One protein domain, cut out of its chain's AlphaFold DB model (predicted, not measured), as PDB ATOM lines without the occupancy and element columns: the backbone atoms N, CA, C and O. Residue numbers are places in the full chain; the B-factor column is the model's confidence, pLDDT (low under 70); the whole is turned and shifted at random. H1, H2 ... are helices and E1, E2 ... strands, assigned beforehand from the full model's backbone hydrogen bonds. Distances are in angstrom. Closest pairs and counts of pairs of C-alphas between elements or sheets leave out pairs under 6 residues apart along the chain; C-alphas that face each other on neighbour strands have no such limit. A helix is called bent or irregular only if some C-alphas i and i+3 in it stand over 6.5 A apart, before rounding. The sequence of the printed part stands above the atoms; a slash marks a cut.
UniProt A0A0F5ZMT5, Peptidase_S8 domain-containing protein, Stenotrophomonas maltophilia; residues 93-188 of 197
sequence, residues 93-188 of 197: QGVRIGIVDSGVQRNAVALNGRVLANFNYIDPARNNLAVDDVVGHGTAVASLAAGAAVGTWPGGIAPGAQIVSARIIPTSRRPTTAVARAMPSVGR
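Overview. This is residues 93 to 188 of the 197 residues of the protein "Peptidase_S8 domain-containing protein" of Stenotrophomonas maltophilia (UniProt A0A0F5ZMT5). With little regular structure, this domain is a small slab of three strands between two short helices, H1 and H2, with long loops around it. The 96 printed residues, 37 in named elements, run E1, E2, H1, E3, H2, mixed helices and strands; the sheet's order is E1, E3, E2, all parallel. It is compact, radius of gyration of the C-alphas 13.1 A, spanning 37 by 26 by 19 A.

Along the chain. E1, residues 96 to 101, 15.7 A, begins at C-alpha 96 (164.378, 142.404, 129.025). E2 is residues 115 to 120, 14.0 A; H1, 137 to 146, 14.3 A; E3, 162 to 167, 16.4 A. H2, 178 to 186, 12.7 A, ends at C-alpha 186 (172.289, 147.558, 122.876).

Arrangement. Between the parallel neighbours E1 and E3, N 97 and O 162 are within hydrogen-bond range at 2.8 A; between the parallel neighbours E3 and E2, N 116 and O 163 are within hydrogen-bond range at 2.8 A. E2, H1, E3 form a strand-helix-strand unit, parallel neighbour strands with a helix between, its crossover left-handed. H1 is on the sheet, height 9.1 A; its closest C-alphas to E1 are Gly 138 and Asp 101, 5.0 A. H2 is on the opposite face, making three layers, helices on both faces; its closest C-alphas to E3 are Ala 182 and Ala 166, 6.7 A. H2 is only just irregular, C-alphas 181 and 184 being 6.6 A apart. Every O i to N i+4 pair is within hydrogen-bond range in H1, 3 of 5 in H2.

Size, cuts and confidence. The printed part has no cut; the links E1 to E2, E2 to H1 and H1 to E3 are long. Residues 170 to 188 have pLDDT under 70.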
ATOM      1  N   GLN A  93     159.004 137.034 132.575       94.44
ATOM      2  CA  GLN A  93     159.743 137.436 133.776       94.44
ATOM      3  C   GLN A  93     161.241 137.124 133.646       94.44
ATOM      4  O   GLN A  93     161.635 136.089 133.117       94.44
ATOM      5  N   GLY A  94     162.081 138.054 134.105       92.62
ATOM      6  CA  GLY A  94     163.541 137.964 133.972       92.62
ATOM      7  C   GLY A  94     164.075 138.290 132.572       92.62
ATOM      8  O   GLY A  94     165.283 138.465 132.413       92.62
ATOM      9  N   VAL A  95     163.203 138.443 131.571       94.81
ATOM     10  CA  VAL A  95     163.570 138.877 130.221       94.81
ATOM     11  C   VAL A  95     163.450 140.394 130.116       94.81
ATOM     12  O   VAL A  95     162.507 141.015 130.611       94.81
ATOM     13  N   ARG A  96     164.420 141.000 129.436       94.31
ATOM     14  CA  ARG A  96     164.378 142.404 129.025       94.31
ATOM     15  C   ARG A  96     164.112 142.467 127.519       94.31
ATOM     16  O   ARG A  96     164.578 141.617 126.765       94.31
ATOM     17  N   ILE A  97     163.360 143.460 127.074       95.31
ATOM     18  CA  ILE A  97     163.079 143.704 125.659       95.31
ATOM     19  C   ILE A  97     163.615 145.088 125.326       95.31
ATOM     20  O   ILE A  97     163.244 146.085 125.951       95.31
ATOM     21  N   GLY A  98     164.523 145.133 124.354       95.38
ATOM     22  CA  GLY A  98     165.079 146.375 123.853       95.38
ATOM     23  C   GLY A  98     164.213 146.956 122.745       95.38
ATOM     24  O   GLY A  98     164.071 146.331 121.698       95.38
ATOM     25  N   ILE A  99     163.657 148.147 122.957       94.56
ATOM     26  CA  ILE A  99     162.840 148.856 121.968       94.56
ATOM     27  C   ILE A  99     163.678 149.968 121.352       94.56
ATOM     28  O   ILE A  99     164.047 150.917 122.040       94.56
ATOM     29  N   VAL A 100     163.989 149.853 120.063       92.56
ATOM     30  CA  VAL A 100     164.762 150.853 119.318       92.56
ATOM     31  C   VAL A 100     163.829 151.595 118.363       92.56
ATOM     32  O   VAL A 100     163.563 151.117 117.266       92.56
ATOM     33  N   ASP A 101     163.304 152.744 118.794       90.94
ATOM     34  CA  ASP A 101     162.198 153.431 118.107       90.94
ATOM     35  C   ASP A 101     162.204 154.958 118.381       90.94
ATOM     36  O   ASP A 101     163.263 155.566 118.569       90.94
ATOM     37  N   SER A 102     161.039 155.612 118.404       89.31
ATOM     38  CA  SER A 102     160.826 157.016 118.782       89.31
ATOM     39  C   SER A 102     160.970 157.305 120.275       89.31
ATOM     40  O   SER A 102     160.907 158.468 120.674       89.31
ATOM     41  N   GLY A 103     161.221 156.268 121.073       91.69
ATOM     42  CA  GLY A 103     161.239 156.306 122.528       91.69
ATOM     43  C   GLY A 103     160.076 155.517 123.126       91.69
ATOM     44  O   GLY A 103     159.295 154.915 122.401       91.69
ATOM     45  N   VAL A 104     159.989 155.457 124.456       94.94
ATOM     46  CA  VAL A 104     158.895 154.755 125.154       94.94
ATOM     47  C   VAL A 104     158.459 155.584 126.347       94.94
ATOM     48  O   VAL A 104     159.260 155.825 127.248       94.94
ATOM     49  N   GLN A 105     157.190 155.970 126.388       93.75
ATOM     50  CA  GLN A 105     156.606 156.691 127.509       93.75
ATOM     51  C   GLN A 105     156.521 155.784 128.748       93.75
ATOM     52  O   GLN A 105     155.664 154.904 128.842       93.75
ATOM     53  N   ARG A 106     157.415 155.998 129.726       93.00
ATOM     54  CA  ARG A 106     157.561 155.104 130.893       93.00
ATOM     55  C   ARG A 106     156.379 155.114 131.861       93.00
ATOM     56  O   ARG A 106     156.194 154.158 132.604       93.00
ATOM     57  N   ASN A 107     155.598 156.190 131.851       92.44
ATOM     58  CA  ASN A 107     154.400 156.356 132.670       92.44
ATOM     59  C   ASN A 107     153.105 155.997 131.923       92.44
ATOM     60  O   ASN A 107     152.021 156.257 132.442       92.44
ATOM     61  N   ALA A 108     153.190 155.404 130.725       92.12
ATOM     62  CA  ALA A 108     152.017 154.838 130.075       92.12
ATOM     63  C   ALA A 108     151.399 153.768 130.987       92.12
ATOM     64  O   ALA A 108     152.112 152.933 131.545       92.12
ATOM     65  N   VAL A 109     150.072 153.778 131.134       93.25
ATOM     66  CA  VAL A 109     149.358 152.965 132.135       93.25
ATOM     67  C   VAL A 109     149.671 151.469 131.991       93.25
ATOM     68  O   VAL A 109     149.944 150.800 132.983       93.25
ATOM     69  N   ALA A 110     149.744 150.958 130.758       92.25
ATOM     70  CA  ALA A 110     150.099 149.564 130.481       92.25
ATOM     71  C   ALA A 110     151.576 149.218 130.786       92.25
ATOM     72  O   ALA A 110     151.915 148.048 130.954       92.25
ATOM     73  N   LEU A 111     152.466 150.212 130.850       94.38
ATOM     74  CA  LEU A 111     153.920 150.047 130.988       94.38
ATOM     75  C   LEU A 111     154.465 150.496 132.350       94.38
ATOM     76  O   LEU A 111     155.674 150.403 132.585       94.38
ATOM     77  N   ASN A 112     153.599 150.973 133.244       90.25
ATOM     78  CA  ASN A 112     154.011 151.541 134.518       90.25
ATOM     79  C   ASN A 112     154.823 150.525 135.343       90.25
ATOM     80  O   ASN A 112     154.414 149.377 135.520       90.25
ATOM     81  N   GLY A 113     156.002 150.939 135.812       90.88
ATOM     82  CA  GLY A 113     156.934 150.082 136.556       90.88
ATOM     83  C   GLY A 113     157.711 149.054 135.717       90.88
ATOM     84  O   GLY A 113     158.435 148.240 136.287       90.88
ATOM     85  N   ARG A 114     157.593 149.070 134.381       93.06
ATOM     86  CA  ARG A 114     158.236 148.077 133.490       93.06
ATOM     87  C   ARG A 114     159.404 148.629 132.696       93.06
ATOM     88  O   ARG A 114     160.288 147.870 132.299       93.06
ATOM     89  N   VAL A 115     159.404 149.931 132.433       95.25
ATOM     90  CA  VAL A 115     160.480 150.593 131.695       95.25
ATOM     91  C   VAL A 115     161.629 150.884 132.652       95.25
ATOM     92  O   VAL A 115     161.521 151.747 133.519       95.25
ATOM     93  N   LEU A 116     162.726 150.144 132.506       93.75
ATOM     94  CA  LEU A 116     163.899 150.257 133.374       93.75
ATOM     95  C   LEU A 116     164.787 151.444 133.016       93.75
ATOM     96  O   LEU A 116     165.408 152.040 133.889       93.75
ATOM     97  N   ALA A 117     164.905 151.739 131.723       92.50
ATOM     98  CA  ALA A 117     165.761 152.806 131.234       92.50
ATOM     99  C   ALA A 117     165.296 153.319 129.871       92.50
ATOM    100  O   ALA A 117     164.845 152.550 129.017       92.50
ATOM    101  N   ASN A 118     165.495 154.619 129.664       92.19
ATOM    102  CA  ASN A 118     165.326 155.305 128.392       92.19
ATOM    103  C   ASN A 118     166.660 155.937 128.000       92.19
ATOM    104  O   ASN A 118     167.152 156.846 128.666       92.19
ATOM    105  N   PHE A 119     167.233 155.471 126.900       91.50
ATOM    106  CA  PHE A 119     168.446 156.012 126.312       91.50
ATOM    107  C   PHE A 119     168.101 156.866 125.096       91.50
ATOM    108  O   PHE A 119     167.269 156.490 124.271       91.50
ATOM    109  N   ASN A 120     168.777 158.005 124.957       89.69
ATOM    110  CA  ASN A 120     168.575 158.932 123.849       89.69
ATOM    111  C   ASN A 120     169.777 158.907 122.899       89.69
ATOM    112  O   ASN A 120     170.903 159.228 123.279       89.69
ATOM    113  N   TYR A 121     169.522 158.567 121.636       87.19
ATOM    114  CA  TYR A 121     170.524 158.503 120.566       87.19
ATOM    115  C   TYR A 121     170.301 159.553 119.472       87.19
ATOM    116  O   TYR A 121     170.896 159.487 118.397       87.19
ATOM    117  N   ILE A 122     169.474 160.551 119.765       84.88
ATOM    118  CA  ILE A 122     169.210 161.707 118.911       84.88
ATOM    119  C   ILE A 122     169.966 162.941 119.416       84.88
ATOM    120  O   ILE A 122     170.563 162.922 120.492       84.88
ATOM    121  N   ASP A 123     170.003 163.990 118.598       84.44
ATOM    122  CA  ASP A 123     170.672 165.254 118.912       84.44
ATOM    123  C   ASP A 123     169.817 166.097 119.887       84.44
ATOM    124  O   ASP A 123     168.705 166.486 119.504       84.44
ATOM    125  N   PRO A 124     170.298 166.386 121.117       85.44
ATOM    126  CA  PRO A 124     169.565 167.197 122.091       85.44
ATOM    127  C   PRO A 124     169.357 168.645 121.638       85.44
ATOM    128  O   PRO A 124     168.378 169.261 122.043       85.44
ATOM    129  N   ALA A 125     170.218 169.194 120.774       85.25
ATOM    130  CA  ALA A 125     170.081 170.575 120.302       85.25
ATOM    131  C   ALA A 125     168.871 170.764 119.370       85.25
ATOM    132  O   ALA A 125     168.412 171.882 119.152       85.25
ATOM    133  N   ARG A 126     168.354 169.666 118.805       83.94
ATOM    134  CA  ARG A 126     167.242 169.668 117.842       83.94
ATOM    135  C   ARG A 126     165.990 168.965 118.355       83.94
ATOM    136  O   ARG A 126     164.993 168.913 117.641       83.94
ATOM    137  N   ASN A 127     166.036 168.369 119.547       84.00
ATOM    138  CA  ASN A 127     164.954 167.537 120.062       84.00
ATOM    139  C   ASN A 127     164.745 167.766 121.555       84.00
ATOM    140  O   ASN A 127     165.692 167.771 122.335       84.00
ATOM    141  N   ASN A 128     163.481 167.840 121.964       85.06
ATOM    142  CA  ASN A 128     163.131 167.830 123.376       85.06
ATOM    143  C   ASN A 128     163.341 166.420 123.964       85.06
ATOM    144  O   ASN A 128     162.609 165.484 123.621       85.06
ATOM    145  N   LEU A 129     164.343 166.278 124.839       85.50
ATOM    146  CA  LEU A 129     164.657 165.030 125.548       85.50
ATOM    147  C   LEU A 129     163.903 164.866 126.876       85.50
ATOM    148  O   LEU A 129     163.992 163.801 127.480       85.50
ATOM    149  N   ALA A 130     163.155 165.880 127.323       86.56
ATOM    150  CA  ALA A 130     162.263 165.747 128.476       86.56
ATOM    151  C   ALA A 130     161.017 164.905 128.148       86.56
ATOM    152  O   ALA A 130     160.344 164.415 129.051       86.56
ATOM    153  N   VAL A 131     160.713 164.730 126.857       84.94
ATOM    154  CA  VAL A 131     159.631 163.867 126.380       84.94
ATOM    155  C   VAL A 131     160.209 162.513 125.989       84.94
ATOM    156  O   VAL A 131     161.042 162.415 125.086       84.94
ATOM    157  N   ASP A 132     159.736 161.468 126.661       84.12
ATOM    158  CA  ASP A 132     160.235 160.105 126.482       84.12
ATOM    159  C   ASP A 132     159.911 159.504 125.114       84.12
ATOM    160  O   ASP A 132     160.738 158.785 124.563       84.12
ATOM    161  N   ASP A 133     158.730 159.800 124.572       84.75
ATOM    162  CA  ASP A 133     158.300 159.406 123.233       84.75
ATOM    163  C   ASP A 133     157.460 160.534 122.631       84.75
ATOM    164  O   ASP A 133     156.395 160.877 123.137       84.75
ATOM    165  N   VAL A 134     157.967 161.145 121.566       77.31
ATOM    166  CA  VAL A 134     157.312 162.285 120.902       77.31
ATOM    167  C   VAL A 134     156.322 161.863 119.821       77.31
ATOM    168  O   VAL A 134     155.532 162.689 119.375       77.31
ATOM    169  N   VAL A 135     156.396 160.614 119.355       81.81
ATOM    170  CA  VAL A 135     155.560 160.100 118.254       81.81
ATOM    171  C   VAL A 135     154.493 159.147 118.787       81.81
ATOM    172  O   VAL A 135     153.402 159.086 118.232       81.81
ATOM    173  N   GLY A 136     154.798 158.394 119.845       85.38
ATOM    174  CA  GLY A 136     153.912 157.382 120.427       85.38
ATOM    175  C   GLY A 136     154.080 155.985 119.817       85.38
ATOM    176  O   GLY A 136     153.574 155.012 120.375       85.38
ATOM    177  N   HIS A 137     154.803 155.858 118.696       91.00
ATOM    178  CA  HIS A 137     154.997 154.579 118.007       91.00
ATOM    179  C   HIS A 137     155.776 153.587 118.874       91.00
ATOM    180  O   HIS A 137     155.306 152.472 119.102       91.00
ATOM    181  N   GLY A 138     156.913 154.000 119.439       91.38
ATOM    182  CA  GLY A 138     157.690 153.126 120.315       91.38
ATOM    183  C   GLY A 138     156.935 152.728 121.587       91.38
ATOM    184  O   GLY A 138     157.038 151.582 122.023       91.38
ATOM    185  N   THR A 139     156.096 153.609 122.136       93.81
ATOM    186  CA  THR A 139     155.199 153.282 123.260       93.81
ATOM    187  C   THR A 139     154.145 152.235 122.887       93.81
ATOM    188  O   THR A 139     153.896 151.311 123.669       93.81
ATOM    189  N   ALA A 140     153.548 152.326 121.695       92.44
ATOM    190  CA  ALA A 140     152.618 151.310 121.199       92.44
ATOM    191  C   ALA A 140     153.320 149.956 120.994       92.44
ATOM    192  O   ALA A 140     152.824 148.929 121.460       92.44
ATOM    193  N   VAL A 141     154.515 149.955 120.390       95.31
ATOM    194  CA  VAL A 141     155.335 148.743 120.215       95.31
ATOM    195  C   VAL A 141     155.696 148.126 121.570       95.31
ATOM    196  O   VAL A 141     155.543 146.920 121.763       95.31
ATOM    197  N   ALA A 142     156.120 148.939 122.539       95.94
ATOM    198  CA  ALA A 142     156.425 148.473 123.889       95.94
ATOM    199  C   ALA A 142     155.190 147.892 124.597       95.94
ATOM    200  O   ALA A 142     155.307 146.879 125.288       95.94
ATOM    201  N   SER A 143     154.009 148.486 124.398       94.69
ATOM    202  CA  SER A 143     152.751 147.995 124.979       94.69
ATOM    203  C   SER A 143     152.345 146.644 124.393       94.69
ATOM    204  O   SER A 143     152.008 145.734 125.148       94.69
ATOM    205  N   LEU A 144     152.476 146.462 123.078       94.94
ATOM    206  CA  LEU A 144     152.283 145.164 122.419       94.94
ATOM    207  C   LEU A 144     153.287 144.111 122.909       94.94
ATOM    208  O   LEU A 144     152.938 142.943 123.075       94.94
ATOM    209  N   ALA A 145     154.534 144.509 123.160       95.81
ATOM    210  CA  ALA A 145     155.574 143.592 123.608       95.81
ATOM    211  C   ALA A 145     155.380 143.146 125.067       95.81
ATOM    212  O   ALA A 145     155.392 141.945 125.333       95.81
ATOM    213  N   ALA A 146     155.196 144.084 126.003       96.31
ATOM    214  CA  ALA A 146     155.231 143.803 127.445       96.31
ATOM    215  C   ALA A 146     154.190 144.565 128.284       96.31
ATOM    216  O   ALA A 146     154.308 144.622 129.511       96.31
ATOM    217  N   GLY A 147     153.178 145.164 127.657       95.06
ATOM    218  CA  GLY A 147     152.117 145.871 128.368       95.06
ATOM    219  C   GLY A 147     151.319 144.948 129.289       95.06
ATOM    220  O   GLY A 147     150.992 143.818 128.927       95.06
ATOM    221  N   ALA A 148     150.976 145.429 130.480       93.81
ATOM    222  CA  ALA A 148     149.963 144.800 131.321       93.81
ATOM    223  C   ALA A 148     148.570 145.027 130.723       93.81
ATOM    224  O   ALA A 148     148.347 146.046 130.071       93.81
ATOM    225  N   ALA A 149     147.640 144.104 130.968       92.06
ATOM    226  CA  ALA A 149     146.235 144.323 130.648       92.06
ATOM    227  C   ALA A 149     145.684 145.483 131.491       92.06
ATOM    228  O   ALA A 149     145.898 145.514 132.706       92.06
ATOM    229  N   VAL A 150     145.018 146.451 130.855       90.56
ATOM    230  CA  VAL A 150     144.475 147.652 131.510       90.56
ATOM    231  C   VAL A 150     143.168 148.075 130.835       90.56
ATOM    232  O   VAL A 150     143.139 148.360 129.642       90.56
ATOM    233  N   GLY A 151     142.065 148.137 131.584       88.19
ATOM    234  CA  GLY A 151     140.749 148.428 131.002       88.19
ATOM    235  C   GLY A 151     140.390 147.427 129.897       88.19
ATOM    236  O   GLY A 151     140.359 146.228 130.146       88.19
ATOM    237  N   THR A 152     140.144 147.922 128.681       85.44
ATOM    238  CA  THR A 152     139.869 147.093 127.493       85.44
ATOM    239  C   THR A 152     141.129 146.585 126.791       85.44
ATOM    240  O   THR A 152     141.020 145.736 125.915       85.44
ATOM    241  N   TRP A 153     142.319 147.086 127.143       87.81
ATOM    242  CA  TRP A 153     143.581 146.599 126.592       87.81
ATOM    243  C   TRP A 153     143.924 145.228 127.186       87.81
ATOM    244  O   TRP A 153     144.090 145.128 128.405       87.81
ATOM    245  N   PRO A 154     144.098 144.185 126.360       89.06
ATOM    246  CA  PRO A 154     144.200 142.808 126.838       89.06
ATOM    247  C   PRO A 154     145.616 142.423 127.314       89.06
ATOM    248  O   PRO A 154     145.833 141.321 127.817       89.06
ATOM    249  N   GLY A 155     146.596 143.324 127.177       92.38
ATOM    250  CA  GLY A 155     147.997 143.086 127.527       92.38
ATOM    251  C   GLY A 155     148.873 142.756 126.318       92.38
ATOM    252  O   GLY A 155     148.392 142.613 125.207       92.38
ATOM    253  N   GLY A 156     150.184 142.664 126.533       93.75
ATOM    254  CA  GLY A 156     151.173 142.351 125.501       93.75
ATOM    255  C   GLY A 156     151.527 140.864 125.412       93.75
ATOM    256  O   GLY A 156     150.939 140.016 126.086       93.75
ATOM    257  N   ILE A 157     152.516 140.532 124.577       95.75
ATOM    258  CA  ILE A 157     153.062 139.170 124.408       95.75
ATOM    259  C   ILE A 157     153.698 138.625 125.688       95.75
ATOM    260  O   ILE A 157     153.389 137.510 126.116       95.75
ATOM    261  N   ALA A 158     154.559 139.426 126.305       95.38
ATOM    262  CA  ALA A 158     155.354 139.074 127.471       95.38
ATOM    263  C   ALA A 158     155.082 140.064 128.621       95.38
ATOM    264  O   ALA A 158     155.930 140.898 128.942       95.38
ATOM    265  N   PRO A 159     153.903 139.998 129.268       94.94
ATOM    266  CA  PRO A 159     153.492 140.937 130.313       94.94
ATOM    267  C   PRO A 159     154.309 140.814 131.609       94.94
ATOM    268  O   PRO A 159     154.042 141.520 132.572       94.94
ATOM    269  N   GLY A 160     155.281 139.909 131.700       94.38
ATOM    270  CA  GLY A 160     156.259 139.824 132.786       94.38
ATOM    271  C   GLY A 160     157.610 140.461 132.448       94.38
ATOM    272  O   GLY A 160     158.441 140.617 133.341       94.38
ATOM    273  N   ALA A 161     157.840 140.826 131.184       96.31
ATOM    274  CA  ALA A 161     159.116 141.357 130.730       96.31
ATOM    275  C   ALA A 161     159.330 142.822 131.136       96.31
ATOM    276  O   ALA A 161     158.396 143.592 131.385       96.31
ATOM    277  N   GLN A 162     160.603 143.198 131.177       96.94
ATOM    278  CA  GLN A 162     161.076 144.558 131.413       96.94
ATOM    279  C   GLN A 162     161.419 145.233 130.081       96.94
ATOM    280  O   GLN A 162     161.897 144.576 129.157       96.94
ATOM    281  N   ILE A 163     161.234 146.546 129.981       96.44
ATOM    282  CA  ILE A 163     161.540 147.321 128.773       96.44
ATOM    283  C   ILE A 163     162.799 148.161 128.983       96.44
ATOM    284  O   ILE A 163     162.965 148.821 130.010       96.44
ATOM    285  N   VAL A 164     163.661 148.181 127.969       95.50
ATOM    286  CA  VAL A 164     164.744 149.157 127.830       95.50
ATOM    287  C   VAL A 164     164.559 149.877 126.499       95.50
ATOM    288  O   VAL A 164     164.439 149.237 125.458       95.50
ATOM    289  N   SER A 165     164.503 151.204 126.524       94.00
ATOM    290  CA  SER A 165     164.203 152.021 125.347       94.00
ATOM    291  C   SER A 165     165.454 152.703 124.792       94.00
ATOM    292  O   SER A 165     166.248 153.262 125.545       94.00
ATOM    293  N   ALA A 166     165.608 152.685 123.469       91.50
ATOM    294  CA  ALA A 166     166.529 153.498 122.684       91.50
ATOM    295  C   ALA A 166     165.714 154.406 121.769       91.50
ATOM    296  O   ALA A 166     165.174 153.961 120.753       91.50
ATOM    297  N   ARG A 167     165.699 155.699 122.067       89.00
ATOM    298  CA  ARG A 167     165.147 156.694 121.158       89.00
ATOM    299  C   ARG A 167     166.159 157.020 120.064       89.00
ATOM    300  O   ARG A 167     167.175 157.667 120.327       89.00
ATOM    301  N   ILE A 168     165.871 156.584 118.843       84.50
ATOM    302  CA  ILE A 168     166.672 156.845 117.637       84.50
ATOM    303  C   ILE A 168     165.929 157.694 116.603       84.50
ATOM    304  O   ILE A 168     166.566 158.272 115.724       84.50
ATOM    305  N   ILE A 169     164.598 157.771 116.682       79.00
ATOM    306  CA  ILE A 169     163.794 158.553 115.740       79.00
ATOM    307  C   ILE A 169     163.602 159.968 116.317       79.00
ATOM    308  O   ILE A 169     163.019 160.114 117.399       79.00
ATOM    309  N   PRO A 170     164.113 161.019 115.645       68.00
ATOM    310  CA  PRO A 170     163.869 162.400 116.046       68.00
ATOM    311  C   PRO A 170     162.440 162.834 115.695       68.00
ATOM    312  O   PRO A 170     161.755 162.183 114.907       68.00
ATOM    313  N   THR A 171     161.997 163.966 116.249       64.12
ATOM    314  CA  THR A 171     160.652 164.528 115.999       64.12
ATOM    315  C   THR A 171     160.381 164.745 114.500       64.12
ATOM    316  O   THR A 171     159.256 164.588 114.032       64.12
ATOM    317  N   SER A 172     161.419 165.056 113.719       59.03
ATOM    318  CA  SER A 172     161.363 165.156 112.259       59.03
ATOM    319  C   SER A 172     161.682 163.792 111.642       59.03
ATOM    320  O   SER A 172     162.817 163.330 111.693       59.03
ATOM    321  N   ARG A 173     160.684 163.132 111.052       58.50
ATOM    322  CA  ARG A 173     160.733 161.766 110.499       58.50
ATOM    323  C   ARG A 173     161.755 161.595 109.353       58.50
ATOM    324  O   ARG A 173     161.367 161.499 108.195       58.50
ATOM    325  N   ARG A 174     163.059 161.541 109.653       54.00
ATOM    326  CA  ARG A 174     164.136 161.082 108.749       54.00
ATOM    327  C   ARG A 174     165.265 160.414 109.549       54.00
ATOM    328  O   ARG A 174     166.133 161.108 110.075       54.00
ATOM    329  N   PRO A 175     165.278 159.075 109.650       51.50
ATOM    330  CA  PRO A 175     166.362 158.351 110.293       51.50
ATOM    331  C   PRO A 175     167.464 158.085 109.264       51.50
ATOM    332  O   PRO A 175     167.298 157.234 108.397       51.50
ATOM    333  N   THR A 176     168.587 158.798 109.331       52.28
ATOM    334  CA  THR A 176     169.738 158.474 108.462       52.28
ATOM    335  C   THR A 176     171.020 158.130 109.222       52.28
ATOM    336  O   THR A 176     171.898 157.512 108.635       52.28
ATOM    337  N   THR A 177     171.117 158.397 110.533       55.62
ATOM    338  CA  THR A 177     172.371 158.142 111.287       55.62
ATOM    339  C   THR A 177     172.214 157.570 112.702       55.62
ATOM    340  O   THR A 177     173.202 157.156 113.302       55.62
ATOM    341  N   ALA A 178     171.003 157.493 113.259       55.47
ATOM    342  CA  ALA A 178     170.811 157.123 114.669       55.47
ATOM    343  C   ALA A 178     170.824 155.602 114.944       55.47
ATOM    344  O   ALA A 178     171.248 155.180 116.020       55.47
ATOM    345  N   VAL A 179     170.434 154.770 113.969       57.09
ATOM    346  CA  VAL A 179     170.459 153.296 114.094       57.09
ATOM    347  C   VAL A 179     171.880 152.796 114.375       57.09
ATOM    348  O   VAL A 179     172.095 152.028 115.310       57.09
ATOM    349  N   ALA A 180     172.865 153.300 113.625       54.75
ATOM    350  CA  ALA A 180     174.272 152.927 113.778       54.75
ATOM    351  C   ALA A 180     174.852 153.307 115.155       54.75
ATOM    352  O   ALA A 180     175.783 152.657 115.622       54.75
ATOM    353  N   ARG A 181     174.286 154.318 115.832       58.09
ATOM    354  CA  ARG A 181     174.711 154.739 117.178       58.09
ATOM    355  C   ARG A 181     174.084 153.891 118.282       58.09
ATOM    356  O   ARG A 181     174.731 153.657 119.295       58.09
ATOM    357  N   ALA A 182     172.850 153.427 118.091       57.50
ATOM    358  CA  ALA A 182     172.138 152.644 119.096       57.50
ATOM    359  C   ALA A 182     172.600 151.182 119.152       57.50
ATOM    360  O   ALA A 182     172.806 150.653 120.246       57.50
ATOM    361  N   MET A 183     172.810 150.540 117.998       65.50
ATOM    362  CA  MET A 183     173.063 149.092 117.925       65.50
ATOM    363  C   MET A 183     174.309 148.619 118.705       65.50
ATOM    364  O   MET A 183     174.182 147.663 119.470       65.50
ATOM    365  N   PRO A 184     175.480 149.291 118.646       66.75
ATOM    366  CA  PRO A 184     176.652 148.895 119.440       66.75
ATOM    367  C   PRO A 184     176.443 149.029 120.955       66.75
ATOM    368  O   PRO A 184     177.101 148.349 121.743       66.75
ATOM    369  N   SER A 185     175.535 149.912 121.380       59.47
ATOM    370  CA  SER A 185     175.196 150.106 122.790       59.47
ATOM    371  C   SER A 185     174.126 149.149 123.306       59.47
ATOM    372  O   SER A 185     174.151 148.867 124.499       59.47
ATOM    373  N   VAL A 186     173.267 148.579 122.450       60.50
ATOM    374  CA  VAL A 186     172.289 147.558 122.876       60.50
ATOM    375  C   VAL A 186     173.000 146.358 123.506       60.50
ATOM    376  O   VAL A 186     172.569 145.881 124.550       60.50
ATOM    377  N   GLY A 187     174.144 145.923 122.966       57.72
ATOM    378  CA  GLY A 187     174.956 144.850 123.565       57.72
ATOM    379  C   GLY A 187     175.621 145.212 124.906       57.72
ATOM    380  O   GLY A 187     176.054 144.319 125.630       57.72
ATOM    381  N   ARG A 188     175.696 146.507 125.249       61.84
ATOM    382  CA  ARG A 188     176.231 147.025 126.526       61.84
ATOM    383  C   ARG A 188     175.161 147.462 127.508       61.84
ATOM    384  O   ARG A 188     175.505 147.792 128.643       61.84
TER     385      ARG A 188